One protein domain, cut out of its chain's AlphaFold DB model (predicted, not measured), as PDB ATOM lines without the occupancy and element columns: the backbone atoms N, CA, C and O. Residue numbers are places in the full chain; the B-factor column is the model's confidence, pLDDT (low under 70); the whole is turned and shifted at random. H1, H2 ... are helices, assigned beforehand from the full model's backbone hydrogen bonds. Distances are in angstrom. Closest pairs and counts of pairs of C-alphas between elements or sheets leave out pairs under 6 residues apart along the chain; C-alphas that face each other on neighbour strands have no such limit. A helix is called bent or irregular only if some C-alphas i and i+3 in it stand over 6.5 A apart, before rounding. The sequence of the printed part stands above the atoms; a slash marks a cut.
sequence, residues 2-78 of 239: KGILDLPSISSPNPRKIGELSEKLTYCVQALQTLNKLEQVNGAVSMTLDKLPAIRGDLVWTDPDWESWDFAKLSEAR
ATOM      1  N   LYS A   2      82.974 199.667 125.700       57.38
ATOM      2  CA  LYS A   2      81.625 200.059 125.211       57.38
ATOM      3  C   LYS A   2      80.485 199.072 125.549       57.38
ATOM      4  O   LYS A   2      79.423 199.501 125.965       57.38
ATOM      5  N   GLY A   3      80.735 197.758 125.505       65.56
ATOM      6  CA  GLY A   3      79.684 196.738 125.686       65.56
ATOM      7  C   GLY A   3      78.927 196.739 127.029       65.56
ATOM      8  O   GLY A   3      77.726 196.501 127.024       65.56
ATOM      9  N   ILE A   4      79.583 197.042 128.162       67.25
ATOM     10  CA  ILE A   4      78.904 197.128 129.479       67.25
ATOM     11  C   ILE A   4      78.095 198.422 129.615       67.25
ATOM     12  O   ILE A   4      77.028 198.440 130.225       67.25
ATOM     13  N   LEU A   5      78.590 199.513 129.032       67.44
ATOM     14  CA  LEU A   5      77.924 200.811 129.096       67.44
ATOM     15  C   LEU A   5      76.722 200.888 128.142       67.44
ATOM     16  O   LEU A   5      75.801 201.654 128.412       67.44
ATOM     17  N   ASP A   6      76.669 200.036 127.116       74.31
ATOM     18  CA  ASP A   6      75.576 199.951 126.135       74.31
ATOM     19  C   ASP A   6      74.476 198.932 126.511       74.31
ATOM     20  O   ASP A   6      73.668 198.535 125.668       74.31
ATOM     21  N   LEU A   7      74.406 198.494 127.777       75.12
ATOM     22  CA  LEU A   7      73.327 197.609 128.230       75.12
ATOM     23  C   LEU A   7      71.947 198.290 128.083       75.12
ATOM     24  O   LEU A   7      71.795 199.457 128.470       75.12
ATOM     25  N   PRO A   8      70.935 197.579 127.544       73.50
ATOM     26  CA  PRO A   8      69.602 198.132 127.340       73.50
ATOM     27  C   PRO A   8      68.901 198.400 128.678       73.50
ATOM     28  O   PRO A   8      68.974 197.591 129.598       73.50
ATOM     29  N   SER A   9      68.183 199.522 128.771       78.75
ATOM     30  CA  SER A   9      67.378 199.836 129.956       78.75
ATOM     31  C   SER A   9      66.115 198.971 130.006       78.75
ATOM     32  O   SER A   9      65.336 198.928 129.047       78.75
ATOM     33  N   ILE A  10      65.903 198.270 131.120       75.12
ATOM     34  CA  ILE A  10      64.749 197.395 131.351       75.12
ATOM     35  C   ILE A  10      63.792 198.091 132.312       75.12
ATOM     36  O   ILE A  10      63.835 197.912 133.529       75.12
ATOM     37  N   SER A  11      62.879 198.872 131.738       71.19
ATOM     38  CA  SER A  11      61.814 199.526 132.502       71.19
ATOM     39  C   SER A  11      60.646 198.593 132.843       71.19
ATOM     40  O   SER A  11      59.865 198.921 133.730       71.19
ATOM     41  N   SER A  12      60.493 197.458 132.148       69.19
ATOM     42  CA  SER A  12      59.373 196.532 132.347       69.19
ATOM     43  C   SER A  12      59.841 195.123 132.725       69.19
ATOM     44  O   SER A  12      60.868 194.671 132.216       69.19
ATOM     45  N   PRO A  13      59.092 194.397 133.577       63.75
ATOM     46  CA  PRO A  13      59.435 193.047 134.024       63.75
ATOM     47  C   PRO A  13      59.133 192.011 132.926       63.75
ATOM     48  O   PRO A  13      58.285 191.136 133.081       63.75
ATOM     49  N   ASN A  14      59.783 192.145 131.768       72.88
ATOM     50  CA  ASN A  14      59.692 191.174 130.685       72.88
ATOM     51  C   ASN A  14      60.807 190.123 130.851       72.88
ATOM     52  O   ASN A  14      61.979 190.473 130.684       72.88
ATOM     53  N   PRO A  15      60.470 188.847 131.114       68.19
ATOM     54  CA  PRO A  15      61.457 187.806 131.401       68.19
ATOM     55  C   PRO A  15      62.445 187.576 130.250       68.19
ATOM     56  O   PRO A  15      63.610 187.292 130.507       68.19
ATOM     57  N   ARG A  16      62.033 187.786 128.989       67.88
ATOM     58  CA  ARG A  16      62.928 187.647 127.825       67.88
ATOM     59  C   ARG A  16      64.011 188.715 127.805       67.88
ATOM     60  O   ARG A  16      65.185 188.404 127.666       67.88
ATOM     61  N   LYS A  17      63.616 189.977 128.001       74.69
ATOM     62  CA  LYS A  17      64.556 191.108 128.029       74.69
ATOM     63  C   LYS A  17      65.532 190.986 129.196       74.69
ATOM     64  O   LYS A  17      66.706 191.304 129.045       74.69
ATOM     65  N   ILE A  18      65.038 190.511 130.341       73.62
ATOM     66  CA  ILE A  18      65.860 190.234 131.522       73.62
ATOM     67  C   ILE A  18      66.872 189.128 131.202       73.62
ATOM     68  O   ILE A  18      68.058 189.326 131.445       73.62
ATOM     69  N   GLY A  19      66.434 188.026 130.583       72.56
ATOM     70  CA  GLY A  19      67.302 186.946 130.103       72.56
ATOM     71  C   GLY A  19      68.403 187.439 129.157       72.56
ATOM     72  O   GLY A  19      69.582 187.277 129.459       72.56
ATOM     73  N   GLU A  20      68.046 188.144 128.082       76.69
ATOM     74  CA  GLU A  20      69.009 188.671 127.100       76.69
ATOM     75  C   GLU A  20      70.039 189.627 127.716       76.69
ATOM     76  O   GLU A  20      71.235 189.540 127.427       76.69
ATOM     77  N   LEU A  21      69.599 190.556 128.572       78.75
ATOM     78  CA  LEU A  21      70.514 191.463 129.264       78.75
ATOM     79  C   LEU A  21      71.460 190.691 130.170       78.75
ATOM     80  O   LEU A  21      72.640 191.012 130.262       78.75
ATOM     81  N   SER A  22      70.933 189.678 130.837       75.75
ATOM     82  CA  SER A  22      71.681 188.909 131.803       75.75
ATOM     83  C   SER A  22      72.758 188.035 131.154       75.75
ATOM     84  O   SER A  22      73.870 187.963 131.668       75.75
ATOM     85  N   GLU A  23      72.479 187.450 129.989       80.06
ATOM     86  CA  GLU A  23      73.470 186.747 129.169       80.06
ATOM     87  C   GLU A  23      74.546 187.706 128.658       80.06
ATOM     88  O   GLU A  23      75.739 187.421 128.775       80.06
ATOM     89  N   LYS A  24      74.143 188.887 128.166       82.75
ATOM     90  CA  LYS A  24      75.082 189.935 127.740       82.75
ATOM     91  C   LYS A  24      75.965 190.417 128.886       82.75
ATOM     92  O   LYS A  24      77.159 190.626 128.675       82.75
ATOM     93  N   LEU A  25      75.404 190.584 130.082       82.50
ATOM     94  CA  LEU A  25      76.139 190.985 131.275       82.50
ATOM     95  C   LEU A  25      77.165 189.912 131.653       82.50
ATOM     96  O   LEU A  25      78.345 190.234 131.751       82.50
ATOM     97  N   THR A  26      76.753 188.646 131.777       83.94
ATOM     98  CA  THR A  26      77.662 187.529 132.079       83.94
ATOM     99  C   THR A  26      78.795 187.441 131.055       83.94
ATOM    100  O   THR A  26      79.961 187.382 131.443       83.94
ATOM    101  N   TYR A  27      78.479 187.531 129.761       86.06
ATOM    102  CA  TYR A  27      79.479 187.528 128.694       86.06
ATOM    103  C   TYR A  27      80.470 188.695 128.816       86.06
ATOM    104  O   TYR A  27      81.682 188.504 128.729       86.06
ATOM    105  N   CYS A  28      79.976 189.915 129.049       84.12
ATOM    106  CA  CYS A  28      80.837 191.086 129.189       84.12
ATOM    107  C   CYS A  28      81.751 190.995 130.417       84.12
ATOM    108  O   CYS A  28      82.921 191.369 130.330       84.12
ATOM    109  N   VAL A  29      81.235 190.495 131.544       86.25
ATOM    110  CA  VAL A  29      82.011 190.296 132.774       86.25
ATOM    111  C   VAL A  29      83.109 189.259 132.549       86.25
ATOM    112  O   VAL A  29      84.273 189.555 132.811       86.25
ATOM    113  N   GLN A  30      82.779 188.108 131.957       86.69
ATOM    114  CA  GLN A  30      83.753 187.062 131.619       86.69
ATOM    115  C   GLN A  30      84.839 187.564 130.651       86.69
ATOM    116  O   GLN A  30      86.029 187.302 130.845       86.69
ATOM    117  N   ALA A  31      84.463 188.342 129.632       87.94
ATOM    118  CA  ALA A  31      85.418 188.926 128.692       87.94
ATOM    119  C   ALA A  31      86.369 189.928 129.375       87.94
ATOM    120  O   ALA A  31      87.570 189.929 129.110       87.94
ATOM    121  N   LEU A  32      85.861 190.773 130.279       85.50
ATOM    122  CA  LEU A  32      86.684 191.738 131.014       85.50
ATOM    123  C   LEU A  32      87.570 191.087 132.076       85.50
ATOM    124  O   LEU A  32      88.684 191.568 132.284       85.50
ATOM    125  N   GLN A  33      87.110 190.003 132.705       86.12
ATOM    126  CA  GLN A  33      87.932 189.157 133.573       86.12
ATOM    127  C   GLN A  33      89.101 188.559 132.787       86.12
ATOM    128  O   GLN A  33      90.249 188.695 133.198       86.12
ATOM    129  N   THR A  34      88.830 188.000 131.603       87.88
ATOM    130  CA  THR A  34      89.863 187.427 130.716       87.88
ATOM    131  C   THR A  34      90.906 188.467 130.297       87.88
ATOM    132  O   THR A  34      92.087 188.162 130.166       87.88
ATOM    133  N   LEU A  35      90.482 189.718 130.107       87.88
ATOM    134  CA  LEU A  35      91.356 190.832 129.734       87.88
ATOM    135  C   LEU A  35      91.983 191.564 130.934       87.88
ATOM    136  O   LEU A  35      92.653 192.573 130.718       87.88
ATOM    137  N   ASN A  36      91.748 191.101 132.167       85.50
ATOM    138  CA  ASN A  36      92.168 191.730 133.425       85.50
ATOM    139  C   ASN A  36      91.811 193.231 133.529       85.50
ATOM    140  O   ASN A  36      92.603 194.061 133.969       85.50
ATOM    141  N   LYS A  37      90.614 193.600 133.053       85.81
ATOM    142  CA  LYS A  37      90.107 194.989 133.005       85.81
ATOM    143  C   LYS A  37      88.819 195.192 133.798       85.81
ATOM    144  O   LYS A  37      88.179 196.232 133.658       85.81
ATOM    145  N   LEU A  38      88.413 194.210 134.600       83.75
ATOM    146  CA  LEU A  38      87.158 194.274 135.349       83.75
ATOM    147  C   LEU A  38      87.162 195.422 136.373       83.75
ATOM    148  O   LEU A  38      86.209 196.195 136.424       83.75
ATOM    149  N   GLU A  39      88.270 195.599 137.100       83.50
ATOM    150  CA  GLU A  39      88.411 196.630 138.142       83.50
ATOM    151  C   GLU A  39      88.184 198.054 137.620       83.50
ATOM    152  O   GLU A  39      87.582 198.881 138.299       83.50
ATOM    153  N   GLN A  40      88.583 198.327 136.373       84.06
ATOM    154  CA  GLN A  40      88.427 199.642 135.738       84.06
ATOM    155  C   GLN A  40      86.962 200.017 135.500       84.06
ATOM    156  O   GLN A  40      86.644 201.193 135.336       84.06
ATOM    157  N   VAL A  41      86.071 199.025 135.435       82.69
ATOM    158  CA  VAL A  41      84.659 199.227 135.106       82.69
ATOM    159  C   VAL A  41      83.780 199.149 136.354       82.69
ATOM    160  O   VAL A  41      82.663 199.639 136.303       82.69
ATOM    161  N   ASN A  42      84.274 198.650 137.494       82.56
ATOM    162  CA  ASN A  42      83.486 198.477 138.727       82.56
ATOM    163  C   ASN A  42      82.752 199.748 139.200       82.56
ATOM    164  O   ASN A  42      81.630 199.654 139.686       82.56
ATOM    165  N   GLY A  43      83.295 200.948 138.960       81.62
ATOM    166  CA  GLY A  43      82.598 202.210 139.262       81.62
ATOM    167  C   GLY A  43      81.290 202.437 138.481       81.62
ATOM    168  O   GLY A  43      80.483 203.279 138.862       81.62
ATOM    169  N   ALA A  44      81.042 201.684 137.404       84.75
ATOM    170  CA  ALA A  44      79.833 201.777 136.586       84.75
ATOM    171  C   ALA A  44      78.692 200.847 137.047       84.75
ATOM    172  O   ALA A  44      77.611 200.891 136.457       84.75
ATOM    173  N   VAL A  45      78.890 200.025 138.088       85.50
ATOM    174  CA  VAL A  45      77.874 199.070 138.575       85.50
ATOM    175  C   VAL A  45      76.578 199.783 138.959       85.50
ATOM    176  O   VAL A  45      75.505 199.396 138.492       85.50
ATOM    177  N   SER A  46      76.670 200.888 139.702       82.31
ATOM    178  CA  SER A  46      75.503 201.692 140.091       82.31
ATOM    179  C   SER A  46      74.718 202.200 138.869       82.31
ATOM    180  O   SER A  46      73.507 202.004 138.771       82.31
ATOM    181  N   MET A  47      75.421 202.697 137.843       83.94
ATOM    182  CA  MET A  47      74.795 203.138 136.589       83.94
ATOM    183  C   MET A  47      74.106 201.991 135.837       83.94
ATOM    184  O   MET A  47      73.091 202.202 135.174       83.94
ATOM    185  N   THR A  48      74.647 200.770 135.904       83.25
ATOM    186  CA  THR A  48      73.995 199.597 135.301       83.25
ATOM    187  C   THR A  48      72.776 199.132 136.093       83.25
ATOM    188  O   THR A  48      71.786 198.737 135.483       83.25
ATOM    189  N   LEU A  49      72.795 199.247 137.423       82.44
ATOM    190  CA  LEU A  49      71.641 198.965 138.281       82.44
ATOM    191  C   LEU A  49      70.503 199.969 138.064       82.44
ATOM    192  O   LEU A  49      69.334 199.575 138.044       82.44
ATOM    193  N   ASP A  50      70.818 201.244 137.837       83.38
ATOM    194  CA  ASP A  50      69.825 202.283 137.535       83.38
ATOM    195  C   ASP A  50      69.090 202.036 136.209       83.38
ATOM    196  O   ASP A  50      67.922 202.394 136.061       83.38
ATOM    197  N   LYS A  51      69.731 201.347 135.258       81.56
ATOM    198  CA  LYS A  51      69.102 200.898 134.003       81.56
ATOM    199  C   LYS A  51      68.162 199.703 134.187       81.56
ATOM    200  O   LYS A  51      67.524 199.278 133.225       81.56
ATOM    201  N   LEU A  52      68.062 199.148 135.393       80.50
ATOM    202  CA  LEU A  52      67.317 197.926 135.694       80.50
ATOM    203  C   LEU A  52      66.207 198.134 136.740       80.50
ATOM    204  O   LEU A  52      66.064 197.304 137.639       80.50
ATOM    205  N   PRO A  53      65.369 199.186 136.658       77.81
ATOM    206  CA  PRO A  53      64.403 199.502 137.713       77.81
ATOM    207  C   PRO A  53      63.392 198.374 137.972       77.81
ATOM    208  O   PRO A  53      62.951 198.201 139.105       77.81
ATOM    209  N   ALA A  54      63.062 197.568 136.957       70.94
ATOM    210  CA  ALA A  54      62.117 196.460 137.093       70.94
ATOM    211  C   ALA A  54      62.639 195.285 137.945       70.94
ATOM    212  O   ALA A  54      61.832 194.548 138.506       70.94
ATOM    213  N   ILE A  55      63.962 195.094 138.023       73.94
ATOM    214  CA  ILE A  55      64.591 193.945 138.707       73.94
ATOM    215  C   ILE A  55      65.573 194.347 139.807       73.94
ATOM    216  O   ILE A  55      65.944 193.503 140.618       73.94
ATOM    217  N   ARG A  56      65.971 195.623 139.882       76.75
ATOM    218  CA  ARG A  56      66.909 196.150 140.884       76.75
ATOM    219  C   ARG A  56      66.484 195.786 142.300       76.75
ATOM    220  O   ARG A  56      67.314 195.341 143.079       76.75
ATOM    221  N   GLY A  57      65.196 195.947 142.608       72.44
ATOM    222  CA  GLY A  57      64.650 195.604 143.916       72.44
ATOM    223  C   GLY A  57      64.896 194.144 144.281       72.44
ATOM    224  O   GLY A  57      65.317 193.880 145.394       72.44
ATOM    225  N   ASP A  58      64.706 193.217 143.345       69.69
ATOM    226  CA  ASP A  58      64.873 191.780 143.585       69.69
ATOM    227  C   ASP A  58      66.341 191.373 143.683       69.69
ATOM    228  O   ASP A  58      66.690 190.534 144.509       69.69
ATOM    229  N   LEU A  59      67.189 192.004 142.873       71.69
ATOM    230  CA  LEU A  59      68.618 191.734 142.831       71.69
ATOM    231  C   LEU A  59      69.301 192.169 144.133       71.69
ATOM    232  O   LEU A  59      70.085 191.426 144.704       71.69
ATOM    233  N   VAL A  60      68.958 193.359 144.623       74.81
ATOM    234  CA  VAL A  60      69.624 194.018 145.754       74.81
ATOM    235  C   VAL A  60      69.025 193.638 147.116       74.81
ATOM    236  O   VAL A  60      69.664 193.816 148.147       74.81
ATOM    237  N   TRP A  61      67.798 193.104 147.165       63.34
ATOM    238  CA  TRP A  61      67.049 192.954 148.424       63.34
ATOM    239  C   TRP A  61      67.757 192.140 149.517       63.34
ATOM    240  O   TRP A  61      67.485 192.362 150.698       63.34
ATOM    241  N   THR A  62      68.643 191.218 149.140       60.28
ATOM    242  CA  THR A  62      69.350 190.319 150.060       60.28
ATOM    243  C   THR A  62      70.622 190.902 150.675       60.28
ATOM    244  O   THR A  62      71.129 190.302 151.619       60.28
ATOM    245  N   ASP A  63      71.136 192.036 150.186       71.50
ATOM    246  CA  ASP A  63      72.441 192.569 150.599       71.50
ATOM    247  C   ASP A  63      72.365 194.064 150.983       71.50
ATOM    248  O   ASP A  63      72.034 194.901 150.137       71.50
ATOM    249  N   PRO A  64      72.656 194.428 152.248       74.12
ATOM    250  CA  PRO A  64      72.744 195.821 152.688       74.12
ATOM    251  C   PRO A  64      73.844 196.621 151.978       74.12
ATOM    252  O   PRO A  64      73.661 197.817 151.758       74.12
ATOM    253  N   ASP A  65      74.934 195.970 151.562       82.25
ATOM    254  CA  ASP A  65      76.138 196.606 151.009       82.25
ATOM    255  C   ASP A  65      76.134 196.592 149.471       82.25
ATOM    256  O   ASP A  65      77.152 196.405 148.800       82.25
ATOM    257  N   TRP A  66      74.951 196.749 148.876       80.19
ATOM    258  CA  TRP A  66      74.778 196.662 147.426       80.19
ATOM    259  C   TRP A  66      75.434 197.796 146.636       80.19
ATOM    260  O   TRP A  66      75.760 197.635 145.460       80.19
ATOM    261  N   GLU A  67      75.654 198.940 147.279       80.75
ATOM    262  CA  GLU A  67      76.270 200.120 146.665       80.75
ATOM    263  C   GLU A  67      77.761 199.920 146.373       80.75
ATOM    264  O   GLU A  67      78.303 200.557 145.472       80.75
ATOM    265  N   SER A  68      78.415 199.002 147.089       84.50
ATOM    266  CA  SER A  68      79.822 198.649 146.886       84.50
ATOM    267  C   SER A  68      80.006 197.406 146.015       84.50
ATOM    268  O   SER A  68      81.070 196.788 146.040       84.50
ATOM    269  N   TRP A  69      78.969 196.975 145.296       86.56
ATOM    270  CA  TRP A  69      79.067 195.810 144.425       86.56
ATOM    271  C   TRP A  69      80.020 196.044 143.257       86.56
ATOM    272  O   TRP A  69      80.027 197.104 142.631       86.56
ATOM    273  N   ASP A  70      80.777 195.005 142.926       87.31
ATOM    274  CA  ASP A  70      81.517 194.907 141.680       87.31
ATOM    275  C   ASP A  70      80.706 194.142 140.620       87.31
ATOM    276  O   ASP A  70      79.624 193.595 140.869       87.31
ATOM    277  N   PHE A  71      81.218 194.116 139.391       86.06
ATOM    278  CA  PHE A  71      80.541 193.419 138.300       86.06
ATOM    279  C   PHE A  71      80.527 191.892 138.467       86.06
ATOM    280  O   PHE A  71      79.638 191.237 137.916       86.06
ATOM    281  N   ALA A  72      81.468 191.324 139.229       81.31
ATOM    282  CA  ALA A  72      81.477 189.901 139.551       81.31
ATOM    283  C   ALA A  72      80.276 189.553 140.446       81.31
ATOM    284  O   ALA A  72      79.428 188.748 140.054       81.31
ATOM    285  N   LYS A  73      80.120 190.270 141.561       82.50
ATOM    286  CA  LYS A  73      79.006 190.131 142.501       82.50
ATOM    287  C   LYS A  73      77.660 190.438 141.851       82.50
ATOM    288  O   LYS A  73      76.705 189.691 142.045       82.50
ATOM    289  N   LEU A  74      77.589 191.463 140.994       82.00
ATOM    290  CA  LEU A  74      76.387 191.764 140.208       82.00
ATOM    291  C   LEU A  74      75.972 190.588 139.304       82.00
ATOM    292  O   LEU A  74      74.781 190.310 139.154       82.00
ATOM    293  N   SER A  75      76.942 189.898 138.693       77.50
ATOM    294  CA  SER A  75      76.672 188.750 137.819       77.50
ATOM    295  C   SER A  75      76.204 187.506 138.589       77.50
ATOM    296  O   SER A  75      75.378 186.750 138.073       77.50
ATOM    297  N   GLU A  76      76.665 187.333 139.831       72.81
ATOM    298  CA  GLU A  76      76.330 186.207 140.717       72.81
ATOM    299  C   GLU A  76      75.009 186.398 141.477       72.81
ATOM    300  O   GLU A  76      74.271 185.432 141.700       72.81
ATOM    301  N   ALA A  77      74.657 187.645 141.816       68.56
ATOM    302  CA  ALA A  77      73.432 188.012 142.536       68.56
ATOM    303  C   ALA A  77      72.130 187.562 141.838       68.56
ATOM    304  O   ALA A  77      71.061 187.537 142.445       68.56
ATOM    305  N   ARG A  78      72.206 187.125 140.576       59.41
ATOM    306  CA  ARG A  78      71.103 186.512 139.816       59.41
ATOM    307  C   ARG A  78      70.560 185.203 140.399       59.41
ATOM    308  O   ARG A  78      69.490 184.767 139.981       59.41
TER     309      ARG A  78
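What this domain is: This is residues 2 to 78 of the 239 residues of the protein "DUF5641 domain-containing protein" of Pocillopora damicornis (UniProt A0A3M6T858). One long helix, H2, makes the longest axis; the short helix H5 packs on its middle part, at residues 22 to 29, and H3 runs back the opposite way to H2, apart from it, so placed that the centres of H2, H5 and H3 make a triangle. H4 makes a corner after H3, the one-turn H1 sits beside the middle of H2, and residues 6 to 14 run back along H2 to its first residue, while residues 61 to 70 make a wide loop on the side away from H2. The printed part has 77 residues with five named helices, H1 to H5 in order, and no named strand; the class is all helix. The whole is compact, with a radius of gyration of the C-alphas of 11.8 A, and spans 32 by 27 by 17 A.

Where its parts are: H1 is residues 2 to 5, 5.4 A from first to last C-alpha, beginning at C-alpha 2 at (81.625, 200.059, 125.211). H2, residues 15 to 34, is 28.4 A long and ends at C-alpha 34 at (89.863, 187.427, 130.716). H3, residues 42 to 50, is 14.2 A long and irregular: C-alphas 43 and 46 are 7.2 A apart. H4, residues 53 to 60, is 11.0 A long and irregular too, with C-alphas 54 and 57 7.3 A apart. H5, residues 71 to 78, is 11.8 A long and ends at C-alpha 78 at (71.103, 186.512, 139.816); it is neither bent nor irregular, but only just: C-alphas 75 and 78 are 6.3 A apart.

How they stand to each other: H5 is the hub, touching H2, H3 and H4. It touches H2 at residues 22 to 29 alone, closest at the C-alphas of Thr 26 and Ser 75, 6.0 A; they run opposite ways at a shallow tilt of 34 degrees, only just short of steep. H3 and H5 only just touch, with 3 pairs of C-alphas within 8 A, the closest Asn 42 and Phe 71 at 5.9 A; they run the same way at a steep tilt of 38 degrees. H4 and H5 only just touch, also with 3 pairs, the closest C-alphas being Leu 59 and Ala 77 at 6.1 A, about perpendicular at 87 degrees. Helix packing is mostly crossed, but only just, with 1 of 3 pairs at a shallow tilt. H1 only just touches H2, at its residues 25 to 28 alone, with 3 pairs; the closest C-alphas are Ile 4 and Cys 28, 6.4 A. H2 and H3 are apart. Each O i to N i+4 pair is within hydrogen-bond range in H2, against 3 of 5 in H3, 2 of 4 in H4 and 3 of 4 in H5; H1 is too short for such a pair.

The domain as a whole: The two C-alphas farthest apart, Ser 12 and Asn 36, are 33.2 A apart. The printed part has no cut. The link from H3 to H4 is tight, the other three are short, and no link is long. The mean pLDDT of the printed part is 77.8, and residues 2 to 5, 12 to 13, 15 to 16, 58, 61 to 62 and 77 to 78 are under 70.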